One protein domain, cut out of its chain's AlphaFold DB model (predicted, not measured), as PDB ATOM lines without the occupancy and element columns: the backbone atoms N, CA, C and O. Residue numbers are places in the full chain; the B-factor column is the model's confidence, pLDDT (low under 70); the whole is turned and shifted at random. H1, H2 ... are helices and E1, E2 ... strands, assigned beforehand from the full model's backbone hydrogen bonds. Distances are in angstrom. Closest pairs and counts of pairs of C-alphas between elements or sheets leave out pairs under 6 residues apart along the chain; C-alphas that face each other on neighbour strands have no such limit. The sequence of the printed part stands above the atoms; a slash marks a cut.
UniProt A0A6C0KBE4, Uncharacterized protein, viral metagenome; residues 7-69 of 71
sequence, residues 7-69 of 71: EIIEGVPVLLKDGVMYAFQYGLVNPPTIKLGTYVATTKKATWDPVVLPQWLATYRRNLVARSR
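AT A GLANCE: This is residues 7 to 69 of the 71 residues of an uncharacterized protein of viral metagenome (UniProt A0A6C0KBE4). Picture a small five-stranded sheet curled like part of a barrel, with one long helix, H1, running across it; residues 52 to 60 of H1 pack on the sheet, while the hairpin E4 and E5 and the end of H1 lie toward opposite ends of the longest axis. The printed part has 63 residues, with E1, E2, E3, E4, E5 and H1 in that order along the chain, mixed in class. The sheet order is E1, E2, E3, E4, E5, all antiparallel: a meander, each strand the antiparallel neighbour of the one before. The whole is compact, with a radius of gyration of the C-alphas of 12.0 A, yet elongated, spanning 40 by 24 by 17 A.

HOW THE PARTS SIT: Look first at E2, residues 12 to 17, whose pairing is staggered. Its residues 12 to 14 pair with the edge strand E1, residues 7 to 9, where N 7 and O 14 are 2.8 A apart. Its residues 14 to 17 pair with E3, residues 20 to 23, where N 15 and O 22 are 2.8 A apart. Next find E4, residues 35 to 40, with N 36 and O 21 of E3 2.8 A apart. E5, residues 45 to 48, is the other edge strand, with N 47 and O 38 of E4 2.8 A apart. The sheet is strongly twisted. H1, residues 52 to 68, is on it at a height over the sheet of 10.5 A, across the strands at 66 degrees to E2 on the local plane. Its closest C-alphas to E4 are those of Leu 53 and Leu 36, 5.5 A apart. Every O i to N i+4 pair in H1 is within hydrogen-bond range.

IN THESE COORDINATES: Find C-alpha 7 at (239.468, -54.714, 52.391), where E1 begins. E2 runs 15.2 A and E4 14.7 A. H1 runs 24.4 A from C-alpha 52 at (256.997, -56.707, 55.960) to C-alpha 68 at (243.560, -40.742, 68.511).

THE WHOLE: The C-alphas farthest apart, Thr 42 and Arg 69, are 40.3 A apart. The printed part has no cut; the link from E3 to E4, 11 residues, is long. Look for pLDDT under 70 at residues 26 to 32 and 65 to 69 of this model.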
ATOM      1  N   GLU A   7     240.037 -53.468  51.893       85.81
ATOM      2  CA  GLU A   7     239.468 -54.714  52.391       85.81
ATOM      3  C   GLU A   7     240.097 -55.086  53.732       85.81
ATOM      4  O   GLU A   7     241.243 -54.739  54.011       85.81
ATOM      5  N   ILE A   8     239.357 -55.808  54.573       87.50
ATOM      6  CA  ILE A   8     239.874 -56.326  55.842       87.50
ATOM      7  C   ILE A   8     240.056 -57.832  55.695       87.50
ATOM      8  O   ILE A   8     239.079 -58.574  55.607       87.50
ATOM      9  N   ILE A   9     241.309 -58.283  55.699       88.19
ATOM     10  CA  ILE A   9     241.677 -59.697  55.605       88.19
ATOM     11  C   ILE A   9     242.365 -60.078  56.909       88.19
ATOM     12  O   ILE A   9     243.377 -59.484  57.262       88.19
ATOM     13  N   GLU A  10     241.792 -61.021  57.660       87.75
ATOM     14  CA  GLU A  10     242.326 -61.462  58.965       87.75
ATOM     15  C   GLU A  10     242.557 -60.298  59.959       87.75
ATOM     16  O   GLU A  10     243.496 -60.293  60.752       87.75
ATOM     17  N   GLY A  11     241.701 -59.270  59.906       86.44
ATOM     18  CA  GLY A  11     241.823 -58.068  60.742       86.44
ATOM     19  C   GLY A  11     242.871 -57.057  60.257       86.44
ATOM     20  O   GLY A  11     243.102 -56.045  60.921       86.44
ATOM     21  N   VAL A  12     243.489 -57.297  59.099       88.75
ATOM     22  CA  VAL A  12     244.483 -56.422  58.479       88.75
ATOM     23  C   VAL A  12     243.833 -55.620  57.347       88.75
ATOM     24  O   VAL A  12     243.320 -56.222  56.401       88.75
ATOM     25  N   PRO A  13     243.845 -54.273  57.402       88.81
ATOM     26  CA  PRO A  13     243.330 -53.460  56.312       88.81
ATOM     27  C   PRO A  13     244.334 -53.439  55.153       88.81
ATOM     28  O   PRO A  13     245.482 -53.013  55.312       88.81
ATOM     29  N   VAL A  14     243.893 -53.881  53.980       88.69
ATOM     30  CA  VAL A  14     244.704 -53.999  52.767       88.69
ATOM     31  C   VAL A  14     243.990 -53.411  51.560       88.69
ATOM     32  O   VAL A  14     242.770 -53.337  51.506       88.69
ATOM     33  N   LEU A  15     244.758 -53.013  50.557       88.19
ATOM     34  CA  LEU A  15     244.256 -52.694  49.228       88.19
ATOM     35  C   LEU A  15     244.578 -53.877  48.317       88.19
ATOM     36  O   LEU A  15     245.748 -54.225  48.146       88.19
ATOM     37  N   LEU A  16     243.545 -54.523  47.772       86.69
ATOM     38  CA  LEU A  16     243.716 -55.625  46.832       86.69
ATOM     39  C   LEU A  16     243.867 -55.089  45.416       86.69
ATOM     40  O   LEU A  16     243.025 -54.346  44.917       86.69
ATOM     41  N   LYS A  17     244.935 -55.509  44.741       85.44
ATOM     42  CA  LYS A  17     245.130 -55.219  43.324       85.44
ATOM     43  C   LYS A  17     245.793 -56.411  42.650       85.44
ATOM     44  O   LYS A  17     246.896 -56.796  43.026       85.44
ATOM     45  N   ASP A  18     245.083 -57.011  41.696       86.12
ATOM     46  CA  ASP A  18     245.556 -58.135  40.877       86.12
ATOM     47  C   ASP A  18     246.100 -59.324  41.697       86.12
ATOM     48  O   ASP A  18     247.137 -59.904  41.391       86.12
ATOM     49  N   GLY A  19     245.414 -59.674  42.795       87.00
ATOM     50  CA  GLY A  19     245.827 -60.765  43.693       87.00
ATOM     51  C   GLY A  19     246.999 -60.415  44.618       87.00
ATOM     52  O   GLY A  19     247.486 -61.270  45.357       87.00
ATOM     53  N   VAL A  20     247.446 -59.162  44.622       90.25
ATOM     54  CA  VAL A  20     248.462 -58.646  45.540       90.25
ATOM     55  C   VAL A  20     247.790 -57.826  46.637       90.25
ATOM     56  O   VAL A  20     246.914 -57.002  46.371       90.25
ATOM     57  N   MET A  21     248.210 -58.064  47.880       91.31
ATOM     58  CA  MET A  21     247.787 -57.297  49.048       91.31
ATOM     59  C   MET A  21     248.777 -56.163  49.281       91.31
ATOM     60  O   MET A  21     249.961 -56.409  49.527       91.31
ATOM     61  N   TYR A  22     248.291 -54.931  49.247       90.00
ATOM     62  CA  TYR A  22     249.064 -53.744  49.587       90.00
ATOM     63  C   TYR A  22     248.598 -53.154  50.911       90.00
ATOM     64  O   TYR A  22     247.442 -53.296  51.301       90.00
ATOM     65  N   ALA A  23     249.492 -52.465  51.606       88.81
ATOM     66  CA  ALA A  23     249.161 -51.763  52.831       88.81
ATOM     67  C   ALA A  23     248.100 -50.688  52.607       88.81
ATOM     68  O   ALA A  23     248.256 -49.820  51.749       88.81
ATOM     69  N   PHE A  24     247.069 -50.673  53.445       85.06
ATOM     70  CA  PHE A  24     246.176 -49.528  53.505       85.06
ATOM     71  C   PHE A  24     246.865 -48.339  54.191       85.06
ATOM     72  O   PHE A  24     247.420 -48.465  55.285       85.06
ATOM     73  N   GLN A  25     246.826 -47.158  53.574       77.19
ATOM     74  CA  GLN A  25     247.370 -45.937  54.167       77.19
ATOM     75  C   GLN A  25     246.365 -44.791  54.060       77.19
ATOM     76  O   GLN A  25     245.890 -44.444  52.982       77.19
ATOM     77  N   TYR A  26     246.038 -44.194  55.206       69.44
ATOM     78  CA  TYR A  26     244.993 -43.181  55.302       69.44
ATOM     79  C   TYR A  26     245.474 -41.827  54.765       69.44
ATOM     80  O   TYR A  26     246.386 -41.223  55.340       69.44
ATOM     81  N   GLY A  27     244.811 -41.315  53.725       63.47
ATOM     82  CA  GLY A  27     245.084 -39.991  53.152       63.47
ATOM     83  C   GLY A  27     246.201 -39.954  52.107       63.47
ATOM     84  O   GLY A  27     246.621 -38.867  51.722       63.47
ATOM     85  N   LEU A  28     246.681 -41.109  51.637       61.66
ATOM     86  CA  LEU A  28     247.551 -41.164  50.466       61.66
ATOM     87  C   LEU A  28     246.705 -41.302  49.201       61.66
ATOM     88  O   LEU A  28     245.950 -42.255  49.044       61.66
ATOM     89  N   VAL A  29     246.839 -40.312  48.316       56.12
ATOM     90  CA  VAL A  29     246.216 -40.279  46.979       56.12
ATOM     91  C   VAL A  29     247.018 -41.132  45.981       56.12
ATOM     92  O   VAL A  29     246.510 -41.521  44.934       56.12
ATOM     93  N   ASN A  30     248.264 -41.467  46.330       58.44
ATOM     94  CA  ASN A  30     249.146 -42.305  45.526       58.44
ATOM     95  C   ASN A  30     248.991 -43.790  45.877       58.44
ATOM     96  O   ASN A  30     248.710 -44.121  47.032       58.44
ATOM     97  N   PRO A  31     249.204 -44.695  44.902       57.25
ATOM     98  CA  PRO A  31     249.049 -46.123  45.124       57.25
ATOM     99  C   PRO A  31     249.988 -46.603  46.241       57.25
ATOM    100  O   PRO A  31     251.156 -46.204  46.276       57.25
ATOM    101  N   PRO A  32     249.503 -47.463  47.151       65.75
ATOM    102  CA  PRO A  32     250.317 -47.992  48.236       65.75
ATOM    103  C   PRO A  32     251.497 -48.791  47.670       65.75
ATOM    104  O   PRO A  32     251.319 -49.763  46.942       65.75
ATOM    105  N   THR A  33     252.720 -48.393  48.012       76.56
ATOM    106  CA  THR A  33     253.954 -49.056  47.555       76.56
ATOM    107  C   THR A  33     254.348 -50.259  48.410       76.56
ATOM    108  O   THR A  33     255.192 -51.055  48.007       76.56
ATOM    109  N   ILE A  34     253.745 -50.418  49.592       88.25
ATOM    110  CA  ILE A  34     254.110 -51.483  50.528       88.25
ATOM    111  C   ILE A  34     253.289 -52.729  50.210       88.25
ATOM    112  O   ILE A  34     252.112 -52.819  50.560       88.25
ATOM    113  N   LYS A  35     253.924 -53.700  49.556       92.25
ATOM    114  CA  LYS A  35     253.365 -55.037  49.352       92.25
ATOM    115  C   LYS A  35     253.403 -55.812  50.670       92.25
ATOM    116  O   LYS A  35     254.471 -56.020  51.230       92.25
ATOM    117  N   LEU A  36     252.240 -56.251  51.143       92.00
ATOM    118  CA  LEU A  36     252.091 -57.062  52.355       92.00
ATOM    119  C   LEU A  36     252.004 -58.559  52.059       92.00
ATOM    120  O   LEU A  36     252.171 -59.369  52.967       92.00
ATOM    121  N   GLY A  37     251.714 -58.935  50.813       93.44
ATOM    122  CA  GLY A  37     251.583 -60.332  50.429       93.44
ATOM    123  C   GLY A  37     250.717 -60.534  49.195       93.44
ATOM    124  O   GLY A  37     250.578 -59.640  48.358       93.44
ATOM    125  N   THR A  38     250.130 -61.719  49.081       93.38
ATOM    126  CA  THR A  38     249.242 -62.106  47.978       93.38
ATOM    127  C   THR A  38     247.959 -62.727  48.499       93.38
ATOM    128  O   THR A  38     247.971 -63.461  49.486       93.38
ATOM    129  N   TYR A  39     246.858 -62.472  47.807       92.25
ATOM    130  CA  TYR A  39     245.547 -63.007  48.128       92.25
ATOM    131  C   TYR A  39     244.996 -63.804  46.950       92.25
ATOM    132  O   TYR A  39     244.888 -63.301  45.831       92.25
ATOM    133  N   VAL A  40     244.619 -65.052  47.217       90.88
ATOM    134  CA  VAL A  40     243.985 -65.932  46.238       90.88
ATOM    135  C   VAL A  40     242.480 -65.907  46.476       90.88
ATOM    136  O   VAL A  40     241.975 -66.549  47.395       90.88
ATOM    137  N   ALA A  41     241.751 -65.168  45.636       84.50
ATOM    138  CA  ALA A  41     240.311 -64.952  45.804       84.50
ATOM    139  C   ALA A  41     239.472 -66.237  45.683       84.50
ATOM    140  O   ALA A  41     238.443 -66.361  46.342       84.50
ATOM    141  N   THR A  42     239.916 -67.212  44.884       87.69
ATOM    142  CA  THR A  42     239.208 -68.491  44.693       87.69
ATOM    143  C   THR A  42     239.209 -69.353  45.951       87.69
ATOM    144  O   THR A  42     238.199 -69.965  46.279       87.69
ATOM    145  N   THR A  43     240.325 -69.375  46.681       88.94
ATOM    146  CA  THR A  43     240.487 -70.147  47.924       88.94
ATOM    147  C   THR A  43     240.311 -69.292  49.176       88.94
ATOM    148  O   THR A  43     240.409 -69.807  50.286       88.94
ATOM    149  N   LYS A  44     240.072 -67.985  49.002       86.50
ATOM    150  CA  LYS A  44     240.041 -66.964  50.059       86.50
ATOM    151  C   LYS A  44     241.268 -67.010  50.974       86.50
ATOM    152  O   LYS A  44     241.170 -66.714  52.162       86.50
ATOM    153  N   LYS A  45     242.426 -67.386  50.423       90.88
ATOM    154  CA  LYS A  45     243.660 -67.585  51.185       90.88
ATOM    155  C   LYS A  45     244.581 -66.379  51.048       90.88
ATOM    156  O   LYS A  45     244.968 -66.009  49.938       90.88
ATOM    157  N   ALA A  46     244.970 -65.817  52.185       91.38
ATOM    158  CA  ALA A  46     246.010 -64.806  52.280       91.38
ATOM    159  C   ALA A  46     247.375 -65.470  52.496       91.38
ATOM    160  O   ALA A  46     247.509 -66.429  53.253       91.38
ATOM    161  N   THR A  47     248.396 -64.981  51.804       94.94
ATOM    162  CA  THR A  47     249.798 -65.316  52.064       94.94
ATOM    163  C   THR A  47     250.516 -64.023  52.379       94.94
ATOM    164  O   THR A  47     250.667 -63.168  51.507       94.94
ATOM    165  N   TRP A  48     250.907 -63.873  53.637       94.75
ATOM    166  CA  TRP A  48     251.538 -62.669  54.153       94.75
ATOM    167  C   TRP A  48     253.056 -62.745  54.041       94.75
ATOM    168  O   TRP A  48     253.645 -63.810  54.225       94.75
ATOM    169  N   ASP A  49     253.685 -61.604  53.786       94.31
ATOM    170  CA  ASP A  49     255.125 -61.459  53.940       94.31
ATOM    171  C   ASP A  49     255.467 -61.432  55.445       94.31
ATOM    172  O   ASP A  49     255.023 -60.521  56.157       94.31
ATOM    173  N   PRO A  50     256.234 -62.414  55.953       92.19
ATOM    174  CA  PRO A  50     256.480 -62.562  57.384       92.19
ATOM    175  C   PRO A  50     257.359 -61.448  57.969       92.19
ATOM    176  O   PRO A  50     257.392 -61.284  59.187       92.19
ATOM    177  N   VAL A  51     258.064 -60.678  57.134       92.56
ATOM    178  CA  VAL A  51     258.946 -59.588  57.567       92.56
ATOM    179  C   VAL A  51     258.244 -58.242  57.420       92.56
ATOM    180  O   VAL A  51     258.254 -57.426  58.346       92.56
ATOM    181  N   VAL A  52     257.598 -58.010  56.277       92.44
ATOM    182  CA  VAL A  52     256.997 -56.707  55.960       92.44
ATOM    183  C   VAL A  52     255.712 -56.473  56.755       92.44
ATOM    184  O   VAL A  52     255.492 -55.358  57.239       92.44
ATOM    185  N   LEU A  53     254.877 -57.502  56.951       91.50
ATOM    186  CA  LEU A  53     253.604 -57.350  57.660       91.50
ATOM    187  C   LEU A  53     253.790 -56.862  59.112       91.50
ATOM    188  O   LEU A  53     253.162 -55.858  59.466       91.50
ATOM    189  N   PRO A  54     254.645 -57.475  59.959       91.88
ATOM    190  CA  PRO A  54     254.844 -57.000  61.329       91.88
ATOM    191  C   PRO A  54     255.411 -55.577  61.404       91.88
ATOM    192  O   PRO A  54     254.954 -54.772  62.219       91.88
ATOM    193  N   GLN A  55     256.371 -55.238  60.534       90.75
ATOM    194  CA  GLN A  55     256.984 -53.904  60.489       90.75
ATOM    195  C   GLN A  55     255.969 -52.822  60.110       90.75
ATOM    196  O   GLN A  55     255.900 -51.756  60.741       90.75
ATOM    197  N   TRP A  56     255.148 -53.102  59.098       90.12
ATOM    198  CA  TRP A  56     254.096 -52.189  58.691       90.12
ATOM    199  C   TRP A  56     253.012 -52.075  59.767       90.12
ATOM    200  O   TRP A  56     252.667 -50.952  60.128       90.12
ATOM    201  N   LEU A  57     252.542 -53.179  60.364       89.00
ATOM    202  CA  LEU A  57     251.544 -53.145  61.444       89.00
ATOM    203  C   LEU A  57     252.020 -52.327  62.650       89.00
ATOM    204  O   LEU A  57     251.252 -51.531  63.195       89.00
ATOM    205  N   ALA A  58     253.285 -52.474  63.051       88.31
ATOM    206  CA  ALA A  58     253.871 -51.683  64.132       88.31
ATOM    207  C   ALA A  58     253.863 -50.177  63.812       88.31
ATOM    208  O   ALA A  58     253.629 -49.338  64.683       88.31
ATOM    209  N   THR A  59     254.097 -49.813  62.553       85.38
ATOM    210  CA  THR A  59     254.077 -48.418  62.090       85.38
ATOM    211  C   THR A  59     252.650 -47.886  61.957       85.38
ATOM    212  O   THR A  59     252.347 -46.794  62.434       85.38
ATOM    213  N   TYR A  60     251.746 -48.684  61.392       84.06
ATOM    214  CA  TYR A  60     250.331 -48.371  61.233       84.06
ATOM    215  C   TYR A  60     249.657 -48.108  62.586       84.06
ATOM    216  O   TYR A  60     249.019 -47.072  62.767       84.06
ATOM    217  N   ARG A  61     249.882 -48.980  63.580       83.50
ATOM    218  CA  ARG A  61     249.353 -48.815  64.946       83.50
ATOM    219  C   ARG A  61     249.881 -47.553  65.628       83.50
ATOM    220  O   ARG A  61     249.093 -46.816  66.212       83.50
ATOM    221  N   ARG A  62     251.183 -47.259  65.518       79.94
ATOM    222  CA  ARG A  62     251.773 -46.018  66.062       79.94
ATOM    223  C   ARG A  62     251.112 -44.769  65.475       79.94
ATOM    224  O   ARG A  62     250.751 -43.858  66.218       79.94
ATOM    225  N   ASN A  63     250.892 -44.758  64.162       73.00
ATOM    226  CA  ASN A  63     250.272 -43.630  63.466       73.00
ATOM    227  C   ASN A  63     248.771 -43.487  63.766       73.00
ATOM    228  O   ASN A  63     248.269 -42.366  63.819       73.00
ATOM    229  N   LEU A  64     248.057 -44.592  64.006       70.00
ATOM    230  CA  LEU A  64     246.667 -44.560  64.475       70.00
ATOM    231  C   LEU A  64     246.554 -43.967  65.887       70.00
ATOM    232  O   LEU A  64     245.729 -43.086  66.118       70.00
ATOM    233  N   VAL A  65     247.414 -44.397  66.818       59.03
ATOM    234  CA  VAL A  65     247.423 -43.888  68.202       59.03
ATOM    235  C   VAL A  65     247.750 -42.395  68.244       59.03
ATOM    236  O   VAL A  65     247.110 -41.650  68.985       59.03
ATOM    237  N   ALA A  66     248.688 -41.931  67.412       55.84
ATOM    238  CA  ALA A  66     249.017 -40.511  67.306       55.84
ATOM    239  C   ALA A  66     247.822 -39.652  66.849       55.84
ATOM    240  O   ALA A  66     247.675 -38.526  67.310       55.84
ATOM    241  N   ARG A  67     246.938 -40.182  65.989       54.25
ATOM    242  CA  ARG A  67     245.710 -39.480  65.573       54.25
ATOM    243  C   ARG A  67     244.581 -39.563  66.602       54.25
ATOM    244  O   ARG A  67     243.779 -38.641  66.661       54.25
ATOM    245  N   SER A  68     244.530 -40.624  67.410       55.94
ATOM    246  CA  SER A  68     243.560 -40.742  68.511       55.94
ATOM    247  C   SER A  68     243.916 -39.855  69.709       55.94
ATOM    248  O   SER A  68     243.043 -39.538  70.509       55.94
ATOM    249  N   ARG A  69     245.178 -39.417  69.826       50.47
ATOM    250  CA  ARG A  69     245.605 -38.342  70.734       50.47
ATOM    251  C   ARG A  69     245.401 -36.974  70.078       50.47
ATOM    252  O   ARG A  69     246.355 -36.247  69.815       50.47
TER     253      ARG A  69